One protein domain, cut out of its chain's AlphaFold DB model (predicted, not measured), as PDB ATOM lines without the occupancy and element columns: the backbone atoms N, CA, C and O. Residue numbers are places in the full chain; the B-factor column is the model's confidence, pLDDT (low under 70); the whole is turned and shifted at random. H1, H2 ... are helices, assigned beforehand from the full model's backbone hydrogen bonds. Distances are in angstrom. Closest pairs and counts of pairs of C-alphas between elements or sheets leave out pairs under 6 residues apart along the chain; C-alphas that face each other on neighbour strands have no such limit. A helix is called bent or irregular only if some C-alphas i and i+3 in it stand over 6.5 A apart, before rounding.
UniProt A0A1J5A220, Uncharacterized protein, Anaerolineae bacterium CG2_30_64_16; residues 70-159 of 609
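What this domain is: This is residues 70 to 159 of the 609 residues of an uncharacterized protein of Anaerolineae bacterium CG2_30_64_16 (UniProt A0A1J5A220). A loose, open frame: H1 packs on arm H4a of the bent helix H4, H2 runs alongside across a gap, and H4b and H5 hook away at one end. The 90 printed residues have five named helices, H1 to H5 in order, no named strand, class all helix; radius of gyration of the C-alphas 15.7 A, spans 47 by 30 by 18 A.

Where its parts are: H4, residues 124 to 147, was assigned as one helix by its hydrogen bonds but is bent: C-alphas 137 and 140 are 7.2 A apart. Its arms are H4a, 124 to 137, 20.0 A, and H4b, 140 to 147. H1, 70 to 84, 21.1 A, begins at (160.582, 198.538, 298.487). H2, 89 to 110, 33.9 A, is only just irregular, C-alphas 92 and 95 being 6.8 A apart. H3 is 119 to 122. H5, residues 149 to 159, is irregular, C-alphas 152 and 155 being 7.3 A apart, and ends with C-alpha 159 at (158.568, 160.938, 283.420).

How they stand to each other: H4a touches H1, closest C-alphas Ala 134 and Gly 82, 3.9 A, the same way at a shallow tilt of 34.8 degrees, only just short of steep. H1 and H2 form a hairpin, touching through residues 81 to 84 and 91 to 95 alone, closest C-alphas Ala 84 and Ser 91, 5.8 A. H2 touches H3 with residues 102 to 106 alone, closest C-alphas Leu 102 and Leu 120, 5.9 A. H4b and H5 are close but not clearly touching, closest C-alphas Phe 145 and Phe 152, 5.9 A. Every O i to N i+4 pair is within hydrogen-bond range in H1, H4a and H4b, 14 of 18 in H2, and 3 of 7 in H5, beside 4 of 8 O i to N i+3 pairs; H3 is too short for an i+4 pair.

The domain as a whole: The C-alphas farthest apart, of Gly 113 and His 148, are 47.2 A apart. The printed part has no cut and no long link; residues 155 to 159 are under pLDDT 70.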
ATOM      1  N   GLN A  70     161.417 199.429 299.299       84.56
ATOM      2  CA  GLN A  70     160.582 198.538 298.487       84.56
ATOM      3  C   GLN A  70     161.344 197.890 297.325       84.56
ATOM      4  O   GLN A  70     161.144 196.709 297.058       84.56
ATOM      5  N   SER A  71     162.233 198.624 296.650       89.75
ATOM      6  CA  SER A  71     163.030 198.080 295.543       89.75
ATOM      7  C   SER A  71     163.985 196.992 296.017       89.75
ATOM      8  O   SER A  71     164.185 196.007 295.311       89.75
ATOM      9  N   LEU A  72     164.528 197.142 297.232       93.94
ATOM     10  CA  LEU A  72     165.352 196.113 297.860       93.94
ATOM     11  C   LEU A  72     164.568 194.808 298.031       93.94
ATOM     12  O   LEU A  72     165.079 193.750 297.680       93.94
ATOM     13  N   TRP A  73     163.314 194.867 298.493       94.94
ATOM     14  CA  TRP A  73     162.474 193.670 298.612       94.94
ATOM     15  C   TRP A  73     162.205 193.001 297.263       94.94
ATOM     16  O   TRP A  73     162.287 191.779 297.179       94.94
ATOM     17  N   PHE A  74     161.966 193.771 296.196       96.88
ATOM     18  CA  PHE A  74     161.835 193.211 294.844       96.88
ATOM     19  C   PHE A  74     163.127 192.552 294.355       96.88
ATOM     20  O   PHE A  74     163.076 191.451 293.812       96.88
ATOM     21  N   ALA A  75     164.279 193.189 294.579       97.44
ATOM     22  CA  ALA A  75     165.576 192.626 294.219       97.44
ATOM     23  C   ALA A  75     165.873 191.339 295.002       97.44
ATOM     24  O   ALA A  75     166.278 190.348 294.404       97.44
ATOM     25  N   LEU A  76     165.605 191.312 296.313       97.81
ATOM     26  CA  LEU A  76     165.753 190.113 297.144       97.81
ATOM     27  C   LEU A  76     164.791 189.003 296.710       97.81
ATOM     28  O   LEU A  76     165.209 187.857 296.577       97.81
ATOM     29  N   SER A  77     163.524 189.323 296.427       96.31
ATOM     30  CA  SER A  77     162.583 188.351 295.853       96.31
ATOM     31  C   SER A  77     163.086 187.801 294.518       96.31
ATOM     32  O   SER A  77     162.980 186.602 294.286       96.31
ATOM     33  N   GLY A  78     163.668 188.648 293.665       98.06
ATOM     34  CA  GLY A  78     164.267 188.240 292.396       98.06
ATOM     35  C   GLY A  78     165.470 187.323 292.589       98.06
ATOM     36  O   GLY A  78     165.562 186.287 291.937       98.06
ATOM     37  N   LEU A  79     166.344 187.654 293.541       98.19
ATOM     38  CA  LEU A  79     167.490 186.832 293.919       98.19
ATOM     39  C   LEU A  79     167.040 185.434 294.355       98.19
ATOM     40  O   LEU A  79     167.511 184.449 293.796       98.19
ATOM     41  N   PHE A  80     166.094 185.336 295.295       96.81
ATOM     42  CA  PHE A  80     165.590 184.042 295.767       96.81
ATOM     43  C   PHE A  80     164.809 183.280 294.692       96.81
ATOM     44  O   PHE A  80     164.936 182.060 294.611       96.81
ATOM     45  N   LEU A  81     164.047 183.973 293.839       96.00
ATOM     46  CA  LEU A  81     163.350 183.350 292.715       96.00
ATOM     47  C   LEU A  81     164.338 182.754 291.704       96.00
ATOM     48  O   LEU A  81     164.130 181.635 291.243       96.00
ATOM     49  N   GLY A  82     165.414 183.476 291.386       96.69
ATOM     50  CA  GLY A  82     166.487 182.987 290.522       96.69
ATOM     51  C   GLY A  82     167.253 181.830 291.158       96.69
ATOM     52  O   GLY A  82     167.418 180.793 290.523       96.69
ATOM     53  N   LEU A  83     167.648 181.956 292.431       95.88
ATOM     54  CA  LEU A  83     168.327 180.890 293.176       95.88
ATOM     55  C   LEU A  83     167.492 179.612 293.221       95.88
ATOM     56  O   LEU A  83     168.040 178.538 293.003       95.88
ATOM     57  N   ALA A  84     166.175 179.723 293.433       91.94
ATOM     58  CA  ALA A  84     165.279 178.572 293.473       91.94
ATOM     59  C   ALA A  84     165.447 177.679 292.235       91.94
ATOM     60  O   ALA A  84     165.530 176.466 292.393       91.94
ATOM     61  N   THR A  85     165.599 178.264 291.039       91.50
ATOM     62  CA  THR A  85     165.718 177.521 289.768       91.50
ATOM     63  C   THR A  85     166.963 176.633 289.642       91.50
ATOM     64  O   THR A  85     166.965 175.726 288.805       91.50
ATOM     65  N   HIS A  86     167.990 176.866 290.469       91.31
ATOM     66  CA  HIS A  86     169.210 176.048 290.540       91.31
ATOM     67  C   HIS A  86     169.045 174.787 291.390       91.31
ATOM     68  O   HIS A  86     169.880 173.891 291.321       91.31
ATOM     69  N   PHE A  87     167.978 174.708 292.184       88.06
ATOM     70  CA  PHE A  87     167.684 173.546 293.013       88.06
ATOM     71  C   PHE A  87     166.779 172.559 292.256       88.06
ATOM     72  O   PHE A  87     166.927 172.314 291.058       88.06
ATOM     73  N   TYR A  88     165.836 171.948 292.968       84.12
ATOM     74  CA  TYR A  88     164.984 170.878 292.469       84.12
ATOM     75  C   TYR A  88     164.215 171.268 291.197       84.12
ATOM     76  O   TYR A  88     163.724 172.388 291.087       84.12
ATOM     77  N   THR A  89     164.027 170.349 290.247       83.31
ATOM     78  CA  THR A  89     163.446 170.648 288.920       83.31
ATOM     79  C   THR A  89     162.058 171.296 288.970       83.31
ATOM     80  O   THR A  89     161.781 172.198 288.180       83.31
ATOM     81  N   ALA A  90     161.204 170.915 289.928       82.00
ATOM     82  CA  ALA A  90     159.879 171.526 290.102       82.00
ATOM     83  C   ALA A  90     159.943 173.021 290.479       82.00
ATOM     84  O   ALA A  90     158.999 173.763 290.210       82.00
ATOM     85  N   SER A  91     161.061 173.499 291.039       86.50
ATOM     86  CA  SER A  91     161.242 174.916 291.386       86.50
ATOM     87  C   SER A  91     161.224 175.842 290.160       86.50
ATOM     88  O   SER A  91     160.886 177.023 290.256       86.50
ATOM     89  N   ARG A  92     161.517 175.302 288.972       87.88
ATOM     90  CA  ARG A  92     161.505 176.048 287.708       87.88
ATOM     91  C   ARG A  92     160.109 176.570 287.352       87.88
ATOM     92  O   ARG A  92     159.995 177.445 286.503       87.88
ATOM     93  N   PHE A  93     159.058 176.090 288.024       89.62
ATOM     94  CA  PHE A  93     157.682 176.560 287.864       89.62
ATOM     95  C   PHE A  93     157.340 177.808 288.697       89.62
ATOM     96  O   PHE A  93     156.354 178.476 288.387       89.62
ATOM     97  N   PHE A  94     158.144 178.188 289.702       92.25
ATOM     98  CA  PHE A  94     157.871 179.377 290.530       92.25
ATOM     99  C   PHE A  94     157.785 180.689 289.730       92.25
ATOM    100  O   PHE A  94     156.844 181.450 289.973       92.25
ATOM    101  N   PRO A  95     158.687 180.981 288.764       94.44
ATOM    102  CA  PRO A  95     158.582 182.198 287.957       94.44
ATOM    103  C   PRO A  95     157.270 182.275 287.169       94.44
ATOM    104  O   PRO A  95     156.673 183.350 287.069       94.44
ATOM    105  N   PHE A  96     156.798 181.135 286.658       93.75
ATOM    106  CA  PHE A  96     155.538 181.028 285.921       93.75
ATOM    107  C   PHE A  96     154.324 181.132 286.841       93.75
ATOM    108  O   PHE A  96     153.366 181.823 286.501       93.75
ATOM    109  N   PHE A  97     154.377 180.514 288.024       94.62
ATOM    110  CA  PHE A  97     153.362 180.678 289.063       94.62
ATOM    111  C   PHE A  97     153.195 182.157 289.437       94.62
ATOM    112  O   PHE A  97     152.080 182.676 289.375       94.62
ATOM    113  N   LEU A  98     154.290 182.851 289.765       95.94
ATOM    114  CA  LEU A  98     154.238 184.261 290.155       95.94
ATOM    115  C   LEU A  98     153.675 185.132 289.024       95.94
ATOM    116  O   LEU A  98     152.812 185.977 289.267       95.94
ATOM    117  N   GLY A  99     154.109 184.893 287.785       96.38
ATOM    118  CA  GLY A  99     153.634 185.629 286.614       96.38
ATOM    119  C   GLY A  99     152.146 185.391 286.361       96.38
ATOM    120  O   GLY A  99     151.381 186.344 286.206       96.38
ATOM    121  N   GLY A 100     151.716 184.128 286.407       96.38
ATOM    122  CA  GLY A 100     150.317 183.731 286.274       96.38
ATOM    123  C   GLY A 100     149.428 184.336 287.361       96.38
ATOM    124  O   GLY A 100     148.363 184.871 287.050       96.38
ATOM    125  N   PHE A 101     149.885 184.344 288.617       96.94
ATOM    126  CA  PHE A 101     149.194 185.016 289.718       96.94
ATOM    127  C   PHE A 101     149.044 186.523 289.467       96.94
ATOM    128  O   PHE A 101     147.940 187.052 289.598       96.94
ATOM    129  N   LEU A 102     150.122 187.217 289.085       97.12
ATOM    130  CA  LEU A 102     150.098 188.664 288.840       97.12
ATOM    131  C   LEU A 102     149.146 189.031 287.695       97.12
ATOM    132  O   LEU A 102     148.395 190.004 287.808       97.12
ATOM    133  N   ILE A 103     149.139 188.237 286.620       96.75
ATOM    134  CA  ILE A 103     148.215 188.398 285.492       96.75
ATOM    135  C   ILE A 103     146.775 188.166 285.954       96.75
ATOM    136  O   ILE A 103     145.918 189.019 285.729       96.75
ATOM    137  N   LEU A 104     146.498 187.056 286.644       96.56
ATOM    138  CA  LEU A 104     145.154 186.732 287.122       96.56
ATOM    139  C   LEU A 104     144.618 187.799 288.088       96.56
ATOM    140  O   LEU A 104     143.472 188.234 287.966       96.56
ATOM    141  N   GLN A 105     145.457 188.268 289.014       96.88
ATOM    142  CA  GLN A 105     145.118 189.339 289.948       96.88
ATOM    143  C   GLN A 105     144.800 190.641 289.211       96.88
ATOM    144  O   GLN A 105     143.803 191.296 289.536       96.88
ATOM    145  N   ALA A 106     145.598 191.000 288.200       95.88
ATOM    146  CA  ALA A 106     145.338 192.167 287.370       95.88
ATOM    147  C   ALA A 106     143.998 192.024 286.636       95.88
ATOM    148  O   ALA A 106     143.154 192.909 286.762       95.88
ATOM    149  N   LEU A 107     143.752 190.898 285.957       96.25
ATOM    150  CA  LEU A 107     142.506 190.633 285.223       96.25
ATOM    151  C   LEU A 107     141.265 190.765 286.117       96.25
ATOM    152  O   LEU A 107     140.330 191.487 285.768       96.25
ATOM    153  N   ILE A 108     141.273 190.142 287.301       95.31
ATOM    154  CA  ILE A 108     140.162 190.223 288.269       95.31
ATOM    155  C   ILE A 108     139.918 191.669 288.718       95.31
ATOM    156  O   ILE A 108     138.774 192.087 288.910       95.31
ATOM    157  N   THR A 109     140.990 192.434 288.906       95.00
ATOM    158  CA  THR A 109     140.931 193.811 289.405       95.00
ATOM    159  C   THR A 109     140.456 194.785 288.320       95.00
ATOM    160  O   THR A 109     139.615 195.649 288.587       95.00
ATOM    161  N   TYR A 110     140.908 194.598 287.076       93.62
ATOM    162  CA  TYR A 110     140.433 195.335 285.903       93.62
ATOM    163  C   TYR A 110     138.957 195.065 285.612       93.62
ATOM    164  O   TYR A 110     138.195 196.016 285.447       93.62
ATOM    165  N   ALA A 111     138.528 193.800 285.644       93.44
ATOM    166  CA  ALA A 111     137.131 193.416 285.427       93.44
ATOM    167  C   ALA A 111     136.156 194.051 286.441       93.44
ATOM    168  O   ALA A 111     134.956 194.119 286.201       93.44
ATOM    169  N   ARG A 112     136.664 194.540 287.580       91.44
ATOM    170  CA  ARG A 112     135.886 195.230 288.621       91.44
ATOM    171  C   ARG A 112     135.957 196.752 288.554       91.44
ATOM    172  O   ARG A 112     135.488 197.414 289.478       91.44
ATOM    173  N   GLY A 113     136.590 197.308 287.523       92.00
ATOM    174  CA  GLY A 113     136.799 198.749 287.398       92.00
ATOM    175  C   GLY A 113     137.778 199.324 288.425       92.00
ATOM    176  O   GLY A 113     137.785 200.531 288.642       92.00
ATOM    177  N   ARG A 114     138.608 198.490 289.071       90.88
ATOM    178  CA  ARG A 114     139.597 198.915 290.080       90.88
ATOM    179  C   ARG A 114     141.032 198.811 289.578       90.88
ATOM    180  O   ARG A 114     141.935 198.565 290.364       90.88
ATOM    181  N   GLY A 115     141.268 198.984 288.278       87.06
ATOM    182  CA  GLY A 115     142.574 198.744 287.647       87.06
ATOM    183  C   GLY A 115     143.761 199.505 288.260       87.06
ATOM    184  O   GLY A 115     144.903 199.109 288.046       87.06
ATOM    185  N   ASP A 116     143.528 200.574 289.025       86.75
ATOM    186  CA  ASP A 116     144.569 201.279 289.789       86.75
ATOM    187  C   ASP A 116     145.094 200.467 290.996       86.75
ATOM    188  O   ASP A 116     146.229 200.664 291.426       86.75
ATOM    189  N   GLU A 117     144.310 199.516 291.517       90.06
ATOM    190  CA  GLU A 117     144.683 198.603 292.612       90.06
ATOM    191  C   GLU A 117     145.461 197.363 292.125       90.06
ATOM    192  O   GLU A 117     145.921 196.561 292.940       90.06
ATOM    193  N   ALA A 118     145.621 197.171 290.808       93.56
ATOM    194  CA  ALA A 118     146.322 196.012 290.258       93.56
ATOM    195  C   ALA A 118     147.811 196.035 290.647       93.56
ATOM    196  O   ALA A 118     148.521 197.002 290.352       93.56
ATOM    197  N   ILE A 119     148.304 194.948 291.254       93.62
ATOM    198  CA  ILE A 119     149.692 194.842 291.743       93.62
ATOM    199  C   ILE A 119     150.668 195.035 290.583       93.62
ATOM    200  O   ILE A 119     151.620 195.809 290.696       93.62
ATOM    201  N   LEU A 120     150.376 194.391 289.448       94.06
ATOM    202  CA  LEU A 120     151.182 194.463 288.233       94.06
ATOM    203  C   LEU A 120     151.374 195.905 287.744       94.06
ATOM    204  O   LEU A 120     152.473 196.284 287.355       94.06
ATOM    205  N   ARG A 121     150.317 196.725 287.803       92.81
ATOM    206  CA  ARG A 121     150.366 198.129 287.383       92.81
ATOM    207  C   ARG A 121     151.060 199.005 288.422       92.81
ATOM    208  O   ARG A 121     151.910 199.816 288.067       92.81
ATOM    209  N   ARG A 122     150.709 198.842 289.700       92.88
ATOM    210  CA  ARG A 122     151.226 199.663 290.806       92.88
ATOM    211  C   ARG A 122     152.728 199.481 291.020       92.88
ATOM    212  O   ARG A 122     153.420 200.439 291.351       92.88
ATOM    213  N   HIS A 123     153.219 198.260 290.836       93.81
ATOM    214  CA  HIS A 123     154.603 197.885 291.109       93.81
ATOM    215  C   HIS A 123     155.348 197.417 289.858       93.81
ATOM    216  O   HIS A 123     156.303 196.656 289.975       93.81
ATOM    217  N   PHE A 124     154.948 197.889 288.672       94.12
ATOM    218  CA  PHE A 124     155.501 197.449 287.388       94.12
ATOM    219  C   PHE A 124     157.037 197.410 287.376       94.12
ATOM    220  O   PHE A 124     157.626 196.361 287.141       94.12
ATOM    221  N   TRP A 125     157.697 198.518 287.728       94.75
ATOM    222  CA  TRP A 125     159.163 198.586 287.751       94.75
ATOM    223  C   TRP A 125     159.806 197.714 288.832       94.75
ATOM    224  O   TRP A 125     160.891 197.184 288.616       94.75
ATOM    225  N   GLY A 126     159.132 197.519 289.969       96.06
ATOM    226  CA  GLY A 126     159.579 196.573 290.992       96.06
ATOM    227  C   GLY A 126     159.522 195.129 290.490       96.06
ATOM    228  O   GLY A 126     160.456 194.365 290.688       96.06
ATOM    229  N   ILE A 127     158.466 194.769 289.762       96.75
ATOM    230  CA  ILE A 127     158.307 193.441 289.156       96.75
ATOM    231  C   ILE A 127     159.332 193.229 288.034       96.75
ATOM    232  O   ILE A 127     159.933 192.160 287.963       96.75
ATOM    233  N   VAL A 128     159.592 194.244 287.203       97.56
ATOM    234  CA  VAL A 128     160.670 194.204 286.198       97.56
ATOM    235  C   VAL A 128     162.027 193.995 286.871       97.56
ATOM    236  O   VAL A 128     162.792 193.147 286.422       97.56
ATOM    237  N   LEU A 129     162.313 194.704 287.968       97.75
ATOM    238  CA  LEU A 129     163.534 194.502 288.750       97.75
ATOM    239  C   LEU A 129     163.617 193.075 289.310       97.75
ATOM    240  O   LEU A 129     164.654 192.435 289.176       97.75
ATOM    241  N   LEU A 130     162.529 192.557 289.886       98.19
ATOM    242  CA  LEU A 130     162.447 191.192 290.412       98.19
ATOM    243  C   LEU A 130     162.782 190.158 289.331       98.19
ATOM    244  O   LEU A 130     163.673 189.335 289.534       98.19
ATOM    245  N   TYR A 131     162.111 190.204 288.177       98.38
ATOM    246  CA  TYR A 131     162.367 189.257 287.088       98.38
ATOM    247  C   TYR A 131     163.730 189.473 286.429       98.38
ATOM    248  O   TYR A 131     164.365 188.501 286.033       98.38
ATOM    249  N   GLY A 132     164.213 190.716 286.353       98.44
ATOM    250  CA  GLY A 132     165.553 191.032 285.863       98.44
ATOM    251  C   GLY A 132     166.648 190.427 286.742       98.44
ATOM    252  O   GLY A 132     167.558 189.781 286.227       98.44
ATOM    253  N   VAL A 133     166.532 190.556 288.068       98.62
ATOM    254  CA  VAL A 133     167.459 189.918 289.018       98.62
ATOM    255  C   VAL A 133     167.332 188.395 288.961       98.62
ATOM    256  O   VAL A 133     168.350 187.710 288.915       98.62
ATOM    257  N   ALA A 134     166.112 187.850 288.896       98.38
ATOM    258  CA  ALA A 134     165.909 186.407 288.768       98.38
ATOM    259  C   ALA A 134     166.558 185.842 287.494       98.38
ATOM    260  O   ALA A 134     167.234 184.816 287.554       98.38
ATOM    261  N   ALA A 135     166.406 186.533 286.359       97.94
ATOM    262  CA  ALA A 135     167.025 186.160 285.092       97.94
ATOM    263  C   ALA A 135     168.556 186.237 285.155       97.94
ATOM    264  O   ALA A 135     169.225 185.333 284.664       97.94
ATOM    265  N   LEU A 136     169.111 187.270 285.798       98.31
ATOM    266  CA  LEU A 136     170.554 187.405 285.995       98.31
ATOM    267  C   LEU A 136     171.126 186.248 286.823       98.31
ATOM    268  O   LEU A 136     172.147 185.674 286.459       98.31
ATOM    269  N   VAL A 137     170.452 185.874 287.912       98.19
ATOM    270  CA  VAL A 137     170.865 184.756 288.776       98.19
ATOM    271  C   VAL A 137     170.707 183.411 288.064       98.19
ATOM    272  O   VAL A 137     171.540 182.525 288.237       98.19
ATOM    273  N   PHE A 138     169.671 183.243 287.241       97.19
ATOM    274  CA  PHE A 138     169.471 182.047 286.417       97.19
ATOM    275  C   PHE A 138     170.455 181.949 285.237       97.19
ATOM    276  O   PHE A 138     170.702 180.850 284.741       97.19
ATOM    277  N   ALA A 139     171.040 183.065 284.789       97.25
ATOM    278  CA  ALA A 139     171.801 183.143 283.543       97.25
ATOM    279  C   ALA A 139     172.893 182.067 283.374       97.25
ATOM    280  O   ALA A 139     172.931 181.480 282.294       97.25
ATOM    281  N   PRO A 140     173.731 181.723 284.380       96.62
ATOM    282  CA  PRO A 140     174.749 180.681 284.212       96.62
ATOM    283  C   PRO A 140     174.150 179.314 283.854       96.62
ATOM    284  O   PRO A 140     174.621 178.643 282.937       96.62
ATOM    285  N   LEU A 141     173.064 178.933 284.531       93.00
ATOM    286  CA  LEU A 141     172.353 177.681 284.278       93.00
ATOM    287  C   LEU A 141     171.612 177.722 282.934       93.00
ATOM    288  O   LEU A 141     171.625 176.749 282.185       93.00
ATOM    289  N   GLY A 142     171.015 178.869 282.598       93.12
ATOM    290  CA  GLY A 142     170.387 179.094 281.297       93.12
ATOM    291  C   GLY A 142     171.373 178.948 280.134       93.12
ATOM    292  O   GLY A 142     171.072 178.253 279.167       93.12
ATOM    293  N   VAL A 143     172.569 179.538 280.242       96.25
ATOM    294  CA  VAL A 143     173.644 179.398 279.243       96.25
ATOM    295  C   VAL A 143     174.079 177.939 279.114       96.25
ATOM    296  O   VAL A 143     174.203 177.444 277.994       96.25
ATOM    297  N   TYR A 144     174.238 177.228 280.233       94.31
ATOM    298  CA  TYR A 144     174.573 175.806 280.210       94.31
ATOM    299  C   TYR A 144     173.517 174.976 279.467       94.31
ATOM    300  O   TYR A 144     173.874 174.156 278.624       94.31
ATOM    301  N   PHE A 145     172.224 175.218 279.711       92.00
ATOM    302  CA  PHE A 145     171.142 174.522 279.007       92.00
ATOM    303  C   PHE A 145     171.078 174.844 277.515       92.00
ATOM    304  O   PHE A 145     170.742 173.963 276.729       92.00
ATOM    305  N   LEU A 146     171.424 176.067 277.108       93.44
ATOM    306  CA  LEU A 146     171.523 176.412 275.686       93.44
ATOM    307  C   LEU A 146     172.665 175.658 274.992       93.44
ATOM    308  O   LEU A 146     172.529 175.281 273.831       93.44
ATOM    309  N   GLN A 147     173.772 175.419 275.698       96.19
ATOM    310  CA  GLN A 147     174.914 174.650 275.193       96.19
ATOM    311  C   GLN A 147     174.679 173.132 275.255       96.19
ATOM    312  O   GLN A 147     175.195 172.393 274.421       96.19
ATOM    313  N   HIS A 148     173.868 172.669 276.211       91.38
ATOM    314  CA  HIS A 148     173.600 171.254 276.477       91.38
ATOM    315  C   HIS A 148     172.089 170.987 276.551       91.38
ATOM    316  O   HIS A 148     171.581 170.617 277.619       91.38
ATOM    317  N   PRO A 149     171.338 171.137 275.445       84.69
ATOM    318  CA  PRO A 149     169.874 171.070 275.465       84.69
ATOM    319  C   PRO A 149     169.331 169.743 276.016       84.69
ATOM    320  O   PRO A 149     168.323 169.742 276.722       84.69
ATOM    321  N   GLY A 150     170.039 168.629 275.792       80.62
ATOM    322  CA  GLY A 150     169.668 167.319 276.340       80.62
ATOM    323  C   GLY A 150     169.585 167.297 277.872       80.62
ATOM    324  O   GLY A 150     168.667 166.697 278.424       80.62
ATOM    325  N   SER A 151     170.461 168.033 278.565       80.88
ATOM    326  CA  SER A 151     170.484 168.089 280.038       80.88
ATOM    327  C   SER A 151     169.254 168.778 280.647       80.88
ATOM    328  O   SER A 151     168.904 168.529 281.800       80.88
ATOM    329  N   PHE A 152     168.563 169.623 279.874       77.50
ATOM    330  CA  PHE A 152     167.330 170.272 280.311       77.50
ATOM    331  C   PHE A 152     166.119 169.336 280.201       77.50
ATOM    332  O   PHE A 152     165.283 169.301 281.108       77.50
ATOM    333  N   SER A 153     166.017 168.595 279.093       72.19
ATOM    334  CA  SER A 153     164.821 167.829 278.727       72.19
ATOM    335  C   SER A 153     164.846 166.365 279.155       72.19
ATOM    336  O   SER A 153     163.771 165.782 279.271       72.19
ATOM    337  N   GLN A 154     166.019 165.772 279.409       70.56
ATOM    338  CA  GLN A 154     166.165 164.336 279.688       70.56
ATOM    339  C   GLN A 154     165.219 163.864 280.799       70.56
ATOM    340  O   GLN A 154     164.398 162.974 280.583       70.56
ATOM    341  N   ARG A 155     165.219 164.554 281.946       68.31
ATOM    342  CA  ARG A 155     164.366 164.156 283.073       68.31
ATOM    343  C   ARG A 155     162.875 164.373 282.819       68.31
ATOM    344  O   ARG A 155     162.063 163.629 283.352       68.31
ATOM    345  N   ALA A 156     162.507 165.387 282.036       68.69
ATOM    346  CA  ALA A 156     161.113 165.628 281.672       68.69
ATOM    347  C   ALA A 156     160.604 164.570 280.681       68.69
ATOM    348  O   ALA A 156     159.465 164.134 280.804       68.69
ATOM    349  N   GLY A 157     161.453 164.131 279.746       64.88
ATOM    350  CA  GLY A 157     161.132 163.080 278.781       64.88
ATOM    351  C   GLY A 157     160.920 161.708 279.423       64.88
ATOM    352  O   GLY A 157     160.021 160.989 279.007       64.88
ATOM    353  N   GLU A 158     161.685 161.372 280.464       66.06
ATOM    354  CA  GLU A 158     161.583 160.081 281.170       66.06
ATOM    355  C   GLU A 158     160.285 159.903 281.972       66.06
ATOM    356  O   GLU A 158     159.831 158.781 282.168       66.06
ATOM    357  N   VAL A 159     159.700 160.996 282.472       62.50
ATOM    358  CA  VAL A 159     158.568 160.938 283.420       62.50
ATOM    359  C   VAL A 159     157.235 161.366 282.807       62.50
ATOM    360  O   VAL A 159     156.192 161.213 283.444       62.50
TER     361      VAL A 159